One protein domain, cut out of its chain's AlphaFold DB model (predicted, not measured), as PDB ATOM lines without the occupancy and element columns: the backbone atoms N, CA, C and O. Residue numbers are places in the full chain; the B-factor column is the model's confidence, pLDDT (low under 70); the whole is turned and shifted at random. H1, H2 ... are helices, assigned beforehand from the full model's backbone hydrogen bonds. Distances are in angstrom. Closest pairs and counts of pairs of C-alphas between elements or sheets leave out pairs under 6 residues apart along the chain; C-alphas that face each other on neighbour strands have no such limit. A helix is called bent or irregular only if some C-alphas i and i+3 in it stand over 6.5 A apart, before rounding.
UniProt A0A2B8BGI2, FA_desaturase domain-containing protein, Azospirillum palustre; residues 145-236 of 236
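Overview. This is residues 145 to 236 of the 236 residues of the protein "FA_desaturase domain-containing protein" of Azospirillum palustre (UniProt A0A2B8BGI2). The five helices make a loose, open ring: H4, the longest, forms one side, H3 and H2 turn the corner at one end, and a long link of residues 160 to 178 runs back toward H1, which meets H5 at the other end. The 92 printed residues hold five named helices in the order H1, H2, H3, H4, H5 and no named strand; the class is all helix. The whole is only just loose, close to compact, with a radius of gyration of the C-alphas of 14.8 A, and only just elongated, spanning 44 by 29 by 19 A.

Arrangement. H4, residues 199 to 216, has a kink of 46 degrees near residue 210 and is only just irregular, with C-alphas 212 and 215 6.50 A apart. H3, residues 187 to 196, is close to H4 but not clearly touching, about perpendicular at 80 degrees; their closest C-alphas, of Leu 196 and Ala 202, are 5.9 A apart. H2, residues 179 to 184, is close to H3 but not clearly touching, the closest C-alphas being those of Tyr 182 and Arg 190 at 7.1 A. H1, residues 146 to 159, is only just apart from H4, at 8.4 A. With residues 146 to 151 alone H1 touches H5, residues 226 to 231, at a steep tilt of 65 degrees, opposite ways; the closest C-alphas, of Asn 148 and Glu 228, are 4.2 A apart. Every O i to N i+4 pair is within hydrogen-bond range in H1, H2, H3 and H5, and 9 of 14 are in H4.

Along the chain. H4 measures 24.3 A from C-alpha 199 at (48.707, 19.482, -29.004) to C-alpha 216. H1 measures 19.6 A, from C-alpha 146 at (26.363, 31.149, -27.329), and H3 14.4 A. H2 and H5 have 6 residues each; H5 ends with C-alpha 231 at (25.609, 37.959, -26.243).

Size, cuts and confidence. The C-alphas of Asn 183 and Thr 236, the two farthest apart, are 44.4 A apart. The printed part has no cut, and the link from H1 to H2 is long. The pLDDT is under 70 at residues 169 to 174 and residue 236.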
ATOM      1  N   PRO A 145      29.625  32.648 -24.780       94.69
ATOM      2  CA  PRO A 145      28.566  33.502 -25.306       94.69
ATOM      3  C   PRO A 145      27.953  32.860 -26.549       94.69
ATOM      4  O   PRO A 145      28.482  32.996 -27.651       94.69
ATOM      5  N   TYR A 146      26.860  32.119 -26.355       95.12
ATOM      6  CA  TYR A 146      26.363  31.149 -27.329       95.12
ATOM      7  C   TYR A 146      26.124  31.739 -28.720       95.12
ATOM      8  O   TYR A 146      26.601  31.156 -29.682       95.12
ATOM      9  N   ALA A 147      25.471  32.898 -28.850       94.06
ATOM     10  CA  ALA A 147      25.201  33.479 -30.169       94.06
ATOM     11  C   ALA A 147      26.485  33.913 -30.902       94.06
ATOM     12  O   ALA A 147      26.633  33.630 -32.092       94.06
ATOM     13  N   ASN A 148      27.432  34.548 -30.197       93.38
ATOM     14  CA  ASN A 148      28.746  34.877 -30.761       93.38
ATOM     15  C   ASN A 148      29.513  33.620 -31.164       93.38
ATOM     16  O   ASN A 148      29.954  33.494 -32.303       93.38
ATOM     17  N   TRP A 149      29.629  32.681 -30.227       93.81
ATOM     18  CA  TRP A 149      30.343  31.431 -30.432       93.81
ATOM     19  C   TRP A 149      29.749  30.637 -31.592       93.81
ATOM     20  O   TRP A 149      30.483  30.236 -32.483       93.81
ATOM     21  N   TRP A 150      28.427  30.473 -31.634       93.75
ATOM     22  CA  TRP A 150      27.720  29.755 -32.689       93.75
ATOM     23  C   TRP A 150      28.023  30.332 -34.067       93.75
ATOM     24  O   TRP A 150      28.336  29.579 -34.988       93.75
ATOM     25  N   ARG A 151      27.951  31.658 -34.224       91.44
ATOM     26  CA  ARG A 151      28.161  32.294 -35.526       91.44
ATOM     27  C   ARG A 151      29.607  32.165 -36.004       91.44
ATOM     28  O   ARG A 151      29.821  31.858 -37.176       91.44
ATOM     29  N   GLN A 152      30.575  32.345 -35.105       90.31
ATOM     30  CA  GLN A 152      31.991  32.102 -35.404       90.31
ATOM     31  C   GLN A 152      32.230  30.631 -35.749       90.31
ATOM     32  O   GLN A 152      32.821  30.314 -36.773       90.31
ATOM     33  N   HIS A 153      31.683  29.718 -34.949       92.31
ATOM     34  CA  HIS A 153      31.818  28.274 -35.122       92.31
ATOM     35  C   HIS A 153      31.202  27.767 -36.433       92.31
ATOM     36  O   HIS A 153      31.794  26.951 -37.140       92.31
ATOM     37  N   ALA A 154      30.039  28.293 -36.816       91.69
ATOM     38  CA  ALA A 154      29.427  28.011 -38.110       91.69
ATOM     39  C   ALA A 154      30.323  28.484 -39.268       91.69
ATOM     40  O   ALA A 154      30.496  27.767 -40.254       91.69
ATOM     41  N   GLY A 155      30.932  29.666 -39.138       89.00
ATOM     42  CA  GLY A 155      31.884  30.188 -40.115       89.00
ATOM     43  C   GLY A 155      33.203  29.404 -40.168       89.00
ATOM     44  O   GLY A 155      33.713  29.176 -41.265       89.00
ATOM     45  N   HIS A 156      33.707  28.931 -39.025       89.19
ATOM     46  CA  HIS A 156      34.824  27.987 -38.929       89.19
ATOM     47  C   HIS A 156      34.516  26.724 -39.733       89.19
ATOM     48  O   HIS A 156      35.231  26.412 -40.677       89.19
ATOM     49  N   HIS A 157      33.399  26.044 -39.461       90.19
ATOM     50  CA  HIS A 157      33.041  24.823 -40.190       90.19
ATOM     51  C   HIS A 157      32.812  25.048 -41.688       90.19
ATOM     52  O   HIS A 157      33.131  24.172 -42.489       90.19
ATOM     53  N   ALA A 158      32.286  26.208 -42.081       88.81
ATOM     54  CA  ALA A 158      32.071  26.537 -43.487       88.81
ATOM     55  C   ALA A 158      33.376  26.790 -44.265       88.81
ATOM     56  O   ALA A 158      33.393  26.621 -45.485       88.81
ATOM     57  N   ASN A 159      34.450  27.214 -43.587       85.69
ATOM     58  CA  ASN A 159      35.699  27.650 -44.223       85.69
ATOM     59  C   ASN A 159      36.946  26.876 -43.758       85.69
ATOM     60  O   ASN A 159      38.054  27.197 -44.190       85.69
ATOM     61  N   TRP A 160      36.797  25.867 -42.898       85.44
ATOM     62  CA  TRP A 160      37.909  25.101 -42.342       85.44
ATOM     63  C   TRP A 160      38.758  24.472 -43.447       85.44
ATOM     64  O   TRP A 160      38.240  23.770 -44.315       85.44
ATOM     65  N   ASN A 161      40.072  24.715 -43.406       84.44
ATOM     66  CA  ASN A 161      41.032  24.254 -44.415       84.44
ATOM     67  C   ASN A 161      40.674  24.626 -45.867       84.44
ATOM     68  O   ASN A 161      41.122  23.967 -46.805       84.44
ATOM     69  N   ASN A 162      39.915  25.703 -46.072       86.38
ATOM     70  CA  ASN A 162      39.569  26.193 -47.397       86.38
ATOM     71  C   ASN A 162      40.527  27.316 -47.822       86.38
ATOM     72  O   ASN A 162      40.416  28.451 -47.353       86.38
ATOM     73  N   LEU A 163      41.451  27.008 -48.741       87.44
ATOM     74  CA  LEU A 163      42.432  27.976 -49.242       87.44
ATOM     75  C   LEU A 163      41.760  29.196 -49.886       87.44
ATOM     76  O   LEU A 163      42.214  30.317 -49.657       87.44
ATOM     77  N   ASP A 164      40.649  29.017 -50.598       87.12
ATOM     78  CA  ASP A 164      39.947  30.105 -51.289       87.12
ATOM     79  C   ASP A 164      39.244  31.066 -50.321       87.12
ATOM     80  O   ASP A 164      38.964  32.216 -50.664       87.12
ATOM     81  N   ARG A 165      38.966  30.618 -49.089       81.38
ATOM     82  CA  ARG A 165      38.197  31.374 -48.083       81.38
ATOM     83  C   ARG A 165      38.949  31.613 -46.768       81.38
ATOM     84  O   ARG A 165      38.341  32.002 -45.768       81.38
ATOM     85  N   ARG A 166      40.278  31.458 -46.769       76.25
ATOM     86  CA  ARG A 166      41.135  31.542 -45.566       76.25
ATOM     87  C   ARG A 166      41.156  32.905 -44.856       76.25
ATOM     88  O   ARG A 166      41.405  32.956 -43.660       76.25
ATOM     89  N   ASN A 167      40.827  33.996 -45.555       74.19
ATOM     90  CA  ASN A 167      40.780  35.366 -45.005       74.19
ATOM     91  C   ASN A 167      39.354  35.845 -44.685       74.19
ATOM     92  O   ASN A 167      39.067  37.039 -44.707       74.19
ATOM     93  N   SER A 168      38.433  34.918 -44.431       70.88
ATOM     94  CA  SER A 168      37.012  35.230 -44.255       70.88
ATOM     95  C   SER A 168      36.679  35.935 -42.931       70.88
ATOM     96  O   SER A 168      35.589  36.485 -42.797       70.88
ATOM     97  N   GLY A 169      37.606  35.953 -41.966       67.81
ATOM     98  CA  GLY A 169      37.453  36.659 -40.688       67.81
ATOM     99  C   GLY A 169      36.534  35.970 -39.672       67.81
ATOM    100  O   GLY A 169      36.350  36.502 -38.585       67.81
ATOM    101  N   TYR A 170      35.985  34.797 -40.005       62.50
ATOM    102  CA  TYR A 170      35.099  34.027 -39.121       62.50
ATOM    103  C   TYR A 170      35.842  33.167 -38.098       62.50
ATOM    104  O   TYR A 170      35.222  32.633 -37.182       62.50
ATOM    105  N   ASP A 171      37.155  32.992 -38.267       64.56
ATOM    106  CA  ASP A 171      37.938  32.176 -37.358       64.56
ATOM    107  C   ASP A 171      39.441  32.474 -37.434       64.56
ATOM    108  O   ASP A 171      40.068  32.393 -38.491       64.56
ATOM    109  N   ILE A 172      40.024  32.758 -36.272       62.47
ATOM    110  CA  ILE A 172      41.470  32.912 -36.078       62.47
ATOM    111  C   ILE A 172      42.225  31.573 -36.190       62.47
ATOM    112  O   ILE A 172      43.434  31.572 -36.429       62.47
ATOM    113  N   TYR A 173      41.529  30.438 -36.059       63.62
ATOM    114  CA  TYR A 173      42.090  29.084 -36.105       63.62
ATOM    115  C   TYR A 173      42.007  28.412 -37.485       63.62
ATOM    116  O   TYR A 173      42.713  27.434 -37.719       63.62
ATOM    117  N   SER A 174      41.212  28.949 -38.416       63.38
ATOM    118  CA  SER A 174      40.936  28.348 -39.736       63.38
ATOM    119  C   SER A 174      41.954  28.716 -40.814       63.38
ATOM    120  O   SER A 174      41.803  28.301 -41.963       63.38
ATOM    121  N   SER A 175      42.985  29.501 -40.486       71.81
ATOM    122  CA  SER A 175      44.013  29.857 -41.466       71.81
ATOM    123  C   SER A 175      44.848  28.624 -41.836       71.81
ATOM    124  O   SER A 175      45.663  28.118 -41.055       71.81
ATOM    125  N   CYS A 176      44.635  28.121 -43.051       81.44
ATOM    126  CA  CYS A 176      45.493  27.124 -43.675       81.44
ATOM    127  C   CYS A 176      46.534  27.813 -44.569       81.44
ATOM    128  O   CYS A 176      46.246  28.826 -45.209       81.44
ATOM    129  N   LEU A 177      47.749  27.265 -44.576       88.19
ATOM    130  CA  LEU A 177      48.849  27.706 -45.430       88.19
ATOM    131  C   LEU A 177      49.161  26.615 -46.446       88.19
ATOM    132  O   LEU A 177      49.109  25.425 -46.117       88.19
ATOM    133  N   THR A 178      49.550  27.013 -47.653       91.81
ATOM    134  CA  THR A 178      50.234  26.104 -48.576       91.81
ATOM    135  C   THR A 178      51.644  25.792 -48.066       91.81
ATOM    136  O   THR A 178      52.198  26.485 -47.205       91.81
ATOM    137  N   LEU A 179      52.255  24.735 -48.609       93.56
ATOM    138  CA  LEU A 179      53.645  24.405 -48.294       93.56
ATOM    139  C   LEU A 179      54.593  25.549 -48.681       93.56
ATOM    140  O   LEU A 179      55.498  25.879 -47.915       93.56
ATOM    141  N   ASP A 180      54.356  26.176 -49.833       95.75
ATOM    142  CA  ASP A 180      55.163  27.293 -50.323       95.75
ATOM    143  C   ASP A 180      55.024  28.521 -49.419       95.75
ATOM    144  O   ASP A 180      56.029  29.120 -49.042       95.75
ATOM    145  N   GLU A 181      53.802  28.846 -48.982       93.81
ATOM    146  CA  GLU A 181      53.549  29.927 -48.022       93.81
ATOM    147  C   GLU A 181      54.263  29.664 -46.689       93.81
ATOM    148  O   GLU A 181      54.938  30.545 -46.157       93.81
ATOM    149  N   TYR A 182      54.191  28.438 -46.164       93.62
ATOM    150  CA  TYR A 182      54.899  28.064 -44.940       93.62
ATOM    151  C   TYR A 182      56.429  28.128 -45.096       93.62
ATOM    152  O   TYR A 182      57.138  28.566 -44.184       93.62
ATOM    153  N   ASN A 183      56.955  27.726 -46.255       96.38
ATOM    154  CA  ASN A 183      58.378  27.832 -46.578       96.38
ATOM    155  C   ASN A 183      58.823  29.281 -46.829       96.38
ATOM    156  O   ASN A 183      60.005  29.582 -46.671       96.38
ATOM    157  N   ALA A 184      57.910  30.195 -47.143       96.88
ATOM    158  CA  ALA A 184      58.207  31.621 -47.232       96.88
ATOM    159  C   ALA A 184      58.241  32.318 -45.856       96.88
ATOM    160  O   ALA A 184      58.861  33.372 -45.730       96.88
ATOM    161  N   LEU A 185      57.631  31.734 -44.813       95.94
ATOM    162  CA  LEU A 185      57.621  32.313 -43.464       95.94
ATOM    163  C   LEU A 185      59.025  32.426 -42.857       95.94
ATOM    164  O   LEU A 185      59.848  31.507 -42.971       95.94
ATOM    165  N   GLY A 186      59.254  33.498 -42.096       97.50
ATOM    166  CA  GLY A 186      60.445  33.668 -41.271       97.50
ATOM    167  C   GLY A 186      60.481  32.713 -40.071       97.50
ATOM    168  O   GLY A 186      59.482  32.109 -39.674       97.50
ATOM    169  N   HIS A 187      61.644  32.586 -39.423       96.50
ATOM    170  CA  HIS A 187      61.839  31.636 -38.316       96.50
ATOM    171  C   HIS A 187      60.850  31.821 -37.153       96.50
ATOM    172  O   HIS A 187      60.366  30.838 -36.590       96.50
ATOM    173  N   ARG A 188      60.529  33.074 -36.801       96.44
ATOM    174  CA  ARG A 188      59.601  33.398 -35.704       96.44
ATOM    175  C   ARG A 188      58.159  33.018 -36.034       96.44
ATOM    176  O   ARG A 188      57.475  32.445 -35.194       96.44
ATOM    177  N   GLU A 189      57.721  33.284 -37.259       93.69
ATOM    178  CA  GLU A 189      56.371  32.959 -37.730       93.69
ATOM    179  C   GLU A 189      56.182  31.445 -37.817       93.69
ATOM    180  O   GLU A 189      55.172  30.924 -37.347       93.69
ATOM    181  N   ARG A 190      57.193  30.711 -38.306       94.75
ATOM    182  CA  ARG A 190      57.182  29.241 -38.278       94.75
ATOM    183  C   ARG A 190      57.128  28.696 -36.856       94.75
ATOM    184  O   ARG A 190      56.398  27.737 -36.610       94.75
ATOM    185  N   LEU A 191      57.884  29.278 -35.920       94.81
ATOM    186  CA  LEU A 191      57.829  28.876 -34.514       94.81
ATOM    187  C   LEU A 191      56.423  29.087 -33.945       94.81
ATOM    188  O   LEU A 191      55.859  28.155 -33.382       94.81
ATOM    189  N   PHE A 192      55.834  30.267 -34.141       92.19
ATOM    190  CA  PHE A 192      54.482  30.569 -33.674       92.19
ATOM    191  C   PHE A 192      53.433  29.642 -34.303       92.19
ATOM    192  O   PHE A 192      52.620  29.051 -33.596       92.19
ATOM    193  N   HIS A 193      53.517  29.421 -35.617       90.69
ATOM    194  CA  HIS A 193      52.667  28.484 -36.350       90.69
ATOM    195  C   HIS A 193      52.732  27.064 -35.768       90.69
ATOM    196  O   HIS A 193      51.694  26.409 -35.640       90.69
ATOM    197  N   ARG A 194      53.935  26.580 -35.420       92.19
ATOM    198  CA  ARG A 194      54.150  25.268 -34.787       92.19
ATOM    199  C   ARG A 194      53.623  25.231 -33.359       92.19
ATOM    200  O   ARG A 194      52.971  24.259 -33.000       92.19
ATOM    201  N   LEU A 195      53.882  26.270 -32.566       92.19
ATOM    202  CA  LEU A 195      53.425  26.356 -31.179       92.19
ATOM    203  C   LEU A 195      51.899  26.324 -31.100       92.19
ATOM    204  O   LEU A 195      51.365  25.508 -30.362       92.19
ATOM    205  N   LEU A 196      51.196  27.119 -31.911       88.44
ATOM    206  CA  LEU A 196      49.729  27.111 -31.946       88.44
ATOM    207  C   LEU A 196      49.130  25.765 -32.378       88.44
ATOM    208  O   LEU A 196      47.988  25.474 -32.039       88.44
ATOM    209  N   ARG A 197      49.888  24.944 -33.113       89.06
ATOM    210  CA  ARG A 197      49.476  23.603 -33.564       89.06
ATOM    211  C   ARG A 197      50.020  22.478 -32.682       89.06
ATOM    212  O   ARG A 197      49.742  21.311 -32.945       89.06
ATOM    213  N   TYR A 198      50.794  22.799 -31.647       93.62
ATOM    214  CA  TYR A 198      51.297  21.804 -30.712       93.62
ATOM    215  C   TYR A 198      50.143  21.316 -29.821       93.62
ATOM    216  O   TYR A 198      49.465  22.161 -29.233       93.62
ATOM    217  N   PRO A 199      49.909  19.997 -29.663       92.75
ATOM    218  CA  PRO A 199      48.707  19.482 -29.004       92.75
ATOM    219  C   PRO A 199      48.463  20.033 -27.597       92.75
ATOM    220  O   PRO A 199      47.336  20.372 -27.264       92.75
ATOM    221  N   VAL A 200      49.509  20.195 -26.781       95.06
ATOM    222  CA  VAL A 200      49.366  20.770 -25.431       95.06
ATOM    223  C   VAL A 200      48.914  22.229 -25.499       95.06
ATOM    224  O   VAL A 200      48.048  22.648 -24.739       95.06
ATOM    225  N   VAL A 201      49.452  23.014 -26.432       93.19
ATOM    226  CA  VAL A 201      49.038  24.412 -26.593       93.19
ATOM    227  C   VAL A 201      47.604  24.464 -27.110       93.19
ATOM    228  O   VAL A 201      46.762  25.094 -26.482       93.19
ATOM    229  N   ALA A 202      47.311  23.757 -28.201       89.50
ATOM    230  CA  ALA A 202      46.012  23.786 -28.867       89.50
ATOM    231  C   ALA A 202      44.868  23.216 -28.010       89.50
ATOM    232  O   ALA A 202      43.755  23.729 -28.075       89.50
ATOM    233  N   LEU A 203      45.127  22.171 -27.215       89.00
ATOM    234  CA  LEU A 203      44.088  21.437 -26.479       89.00
ATOM    235  C   LEU A 203      44.051  21.744 -24.980       89.00
ATOM    236  O   LEU A 203      43.010  21.545 -24.364       89.00
ATOM    237  N   ILE A 204      45.155  22.204 -24.381       89.75
ATOM    238  CA  ILE A 204      45.229  22.430 -22.927       89.75
ATOM    239  C   ILE A 204      45.352  23.915 -22.599       89.75
ATOM    240  O   ILE A 204      44.641  24.392 -21.723       89.75
ATOM    241  N   LEU A 205      46.225  24.664 -23.277       91.75
ATOM    242  CA  LEU A 205      46.494  26.061 -22.905       91.75
ATOM    243  C   LEU A 205      45.542  27.056 -23.576       91.75
ATOM    244  O   LEU A 205      45.064  27.995 -22.941       91.75
ATOM    245  N   LEU A 206      45.265  26.854 -24.861       90.69
ATOM    246  CA  LEU A 206      44.464  27.766 -25.663       90.69
ATOM    247  C   LEU A 206      42.976  27.744 -25.283       90.69
ATOM    248  O   LEU A 206      42.413  28.830 -25.155       90.69
ATOM    249  N   PRO A 207      42.324  26.590 -25.022       89.94
ATOM    250  CA  PRO A 207      40.905  26.601 -24.682       89.94
ATOM    251  C   PRO A 207      40.604  27.391 -23.397       89.94
ATOM    252  O   PRO A 207      39.774  28.296 -23.469       89.94
ATOM    253  N   PRO A 208      41.288  27.195 -22.251       90.25
ATOM    254  CA  PRO A 208      41.050  28.025 -21.070       90.25
ATOM    255  C   PRO A 208      41.253  29.519 -21.336       90.25
ATOM    256  O   PRO A 208      40.432  30.323 -20.902       90.25
ATOM    257  N   LEU A 209      42.287  29.902 -22.096       91.38
ATOM    258  CA  LEU A 209      42.500  31.297 -22.492       91.38
ATOM    259  C   LEU A 209      41.297  31.844 -23.277       91.38
ATOM    260  O   LEU A 209      40.803  32.933 -22.985       91.38
ATOM    261  N   VAL A 210      40.796  31.087 -24.248       90.19
ATOM    262  CA  VAL A 210      39.660  31.496 -25.080       90.19
ATOM    263  C   VAL A 210      38.380  31.594 -24.259       90.19
ATOM    264  O   VAL A 210      37.758  32.654 -24.215       90.19
ATOM    265  N   PHE A 211      37.997  30.512 -23.584       89.56
ATOM    266  CA  PHE A 211      36.714  30.414 -22.895       89.56
ATOM    267  C   PHE A 211      36.647  31.328 -21.665       89.56
ATOM    268  O   PHE A 211      35.656  32.044 -21.480       89.56
ATOM    269  N   LEU A 212      37.709  31.376 -20.855       90.56
ATOM    270  CA  LEU A 212      37.707  32.126 -19.595       90.56
ATOM    271  C   LEU A 212      38.073  33.599 -19.770       90.56
ATOM    272  O   LEU A 212      37.565  34.427 -19.018       90.56
ATOM    273  N   VAL A 213      38.920  33.941 -20.748       92.12
ATOM    274  CA  VAL A 213      39.425  35.315 -20.918       92.12
ATOM    275  C   VAL A 213      38.873  35.958 -22.180       92.12
ATOM    276  O   VAL A 213      38.151  36.949 -22.095       92.12
ATOM    277  N   LEU A 214      39.187  35.415 -23.357       91.06
ATOM    278  CA  LEU A 214      38.903  36.116 -24.612       91.06
ATOM    279  C   LEU A 214      37.401  36.254 -24.871       91.06
ATOM    280  O   LEU A 214      36.942  37.335 -25.219       91.06
ATOM    281  N   TYR A 215      36.613  35.221 -24.585       91.06
ATOM    282  CA  TYR A 215      35.152  35.249 -24.697       91.06
ATOM    283  C   TYR A 215      34.446  36.121 -23.651       91.06
ATOM    284  O   TYR A 215      33.216  36.174 -23.639       91.06
ATOM    285  N   ARG A 216      35.186  36.843 -22.797       92.62
ATOM    286  CA  ARG A 216      34.627  37.949 -22.001       92.62
ATOM    287  C   ARG A 216      34.562  39.259 -22.789       92.62
ATOM    288  O   ARG A 216      33.954  40.216 -22.319       92.62
ATOM    289  N   PHE A 217      35.152  39.302 -23.983       92.12
ATOM    290  CA  PHE A 217      35.182  40.469 -24.854       92.12
ATOM    291  C   PHE A 217      34.770  40.085 -26.282       92.12
ATOM    292  O   PHE A 217      35.103  38.999 -26.749       92.12
ATOM    293  N   PRO A 218      34.088  40.967 -27.032       88.81
ATOM    294  CA  PRO A 218      33.809  40.754 -28.453       88.81
ATOM    295  C   PRO A 218      35.052  41.086 -29.301       88.81
ATOM    296  O   PRO A 218      35.022  42.011 -30.120       88.81
ATOM    297  N   PHE A 219      36.175  40.414 -29.025       85.50
ATOM    298  CA  PHE A 219      37.488  40.721 -29.612       85.50
ATOM    299  C   PHE A 219      37.589  40.294 -31.083       85.50
ATOM    300  O   PHE A 219      38.271  40.947 -31.867       85.50
ATOM    301  N   ASP A 220      36.880  39.230 -31.447       83.38
ATOM    302  CA  ASP A 220      36.825  38.631 -32.779       83.38
ATOM    303  C   ASP A 220      35.477  38.872 -33.481       83.38
ATOM    304  O   ASP A 220      35.272  38.419 -34.603       83.38
ATOM    305  N   THR A 221      34.565  39.618 -32.848       87.06
ATOM    306  CA  THR A 221      33.206  39.858 -33.347       87.06
ATOM    307  C   THR A 221      33.095  41.191 -34.105       87.06
ATOM    308  O   THR A 221      33.224  42.261 -33.487       87.06
ATOM    309  N   PRO A 222      32.759  41.195 -35.408       88.12
ATOM    310  CA  PRO A 222      32.527  42.419 -36.177       88.12
ATOM    311  C   PRO A 222      31.485  43.360 -35.551       88.12
ATOM    312  O   PRO A 222      30.503  42.934 -34.943       88.12
ATOM    313  N   SER A 223      31.691  44.675 -35.689       87.19
ATOM    314  CA  SER A 223      30.848  45.704 -35.045       87.19
ATOM    315  C   SER A 223      29.373  45.691 -35.483       87.19
ATOM    316  O   SER A 223      28.493  46.132 -34.740       87.19
ATOM    317  N   ASP A 224      29.093  45.177 -36.677       90.25
ATOM    318  CA  ASP A 224      27.764  45.033 -37.264       90.25
ATOM    319  C   ASP A 224      26.985  43.823 -36.713       90.25
ATOM    320  O   ASP A 224      25.754  43.808 -36.791       90.25
ATOM    321  N   TRP A 225      27.656  42.866 -36.063       91.00
ATOM    322  CA  TRP A 225      27.048  41.700 -35.408       91.00
ATOM    323  C   TRP A 225      26.536  42.064 -34.014       91.00
ATOM    324  O   TRP A 225      27.050  41.653 -32.973       91.00
ATOM    325  N   ARG A 226      25.541  42.952 -33.986       90.88
ATOM    326  CA  ARG A 226      25.076  43.582 -32.745       90.88
ATOM    327  C   ARG A 226      24.571  42.569 -31.720       90.88
ATOM    328  O   ARG A 226      24.854  42.740 -30.540       90.88
ATOM    329  N   GLN A 227      23.828  41.551 -32.150       89.44
ATOM    330  CA  GLN A 227      23.264  40.551 -31.239       89.44
ATOM    331  C   GLN A 227      24.367  39.689 -30.624       89.44
ATOM    332  O   GLN A 227      24.403  39.494 -29.416       89.44
ATOM    333  N   GLU A 228      25.331  39.269 -31.430       92.12
ATOM    334  CA  GLU A 228      26.465  38.448 -31.025       92.12
ATOM    335  C   GLU A 228      27.384  39.211 -30.065       92.12
ATOM    336  O   GLU A 228      27.735  38.699 -29.003       92.12
ATOM    337  N   ARG A 229      27.685  40.484 -30.351       92.25
ATOM    338  CA  ARG A 229      28.448  41.343 -29.429       92.25
ATOM    339  C   ARG A 229      27.732  41.550 -28.096       92.25
ATOM    340  O   ARG A 229      28.378  41.609 -27.049       92.25
ATOM    341  N   LEU A 230      26.405  41.677 -28.123       91.25
ATOM    342  CA  LEU A 230      25.599  41.761 -26.904       91.25
ATOM    343  C   LEU A 230      25.602  40.435 -26.137       91.25
ATOM    344  O   LEU A 230      25.680  40.470 -24.909       91.25
ATOM    345  N   SER A 231      25.615  39.299 -26.842       90.31
ATOM    346  CA  SER A 231      25.609  37.959 -26.243       90.31
ATOM    347  C   SER A 231      26.808  37.671 -25.334       90.31
ATOM    348  O   SER A 231      26.708  36.862 -24.417       90.31
ATOM    349  N   VAL A 232      27.922  38.390 -25.536       89.31
ATOM    350  CA  VAL A 232      29.106  38.365 -24.658       89.31
ATOM    351  C   VAL A 232      28.782  38.816 -23.231       89.31
ATOM    352  O   VAL A 232      29.345  38.293 -22.274       89.31
ATOM    353  N   HIS A 233      27.853  39.760 -23.082       88.38
ATOM    354  CA  HIS A 233      27.523  40.383 -21.798       88.38
ATOM    355  C   HIS A 233      26.150  39.958 -21.268       88.38
ATOM    356  O   HIS A 233      25.907  40.019 -20.066       88.38
ATOM    357  N   LYS A 234      25.229  39.584 -22.162       84.75
ATOM    358  CA  LYS A 234      23.852  39.211 -21.831       84.75
ATOM    359  C   LYS A 234      23.475  37.959 -22.615       84.75
ATOM    360  O   LYS A 234      23.423  38.055 -23.834       84.75
ATOM    361  N   PRO A 235      23.177  36.824 -21.968       74.50
ATOM    362  CA  PRO A 235      22.650  35.660 -22.672       74.50
ATOM    363  C   PRO A 235      21.356  36.060 -23.398       74.50
ATOM    364  O   PRO A 235      20.441  36.591 -22.765       74.50
ATOM    365  N   THR A 236      21.303  35.867 -24.714       58.28
ATOM    366  CA  THR A 236      20.157  36.199 -25.584       58.28
ATOM    367  C   THR A 236      19.790  35.022 -26.458       58.28
ATOM    368  O   THR A 236      20.735  34.310 -26.868       58.28
TER     369      THR A 236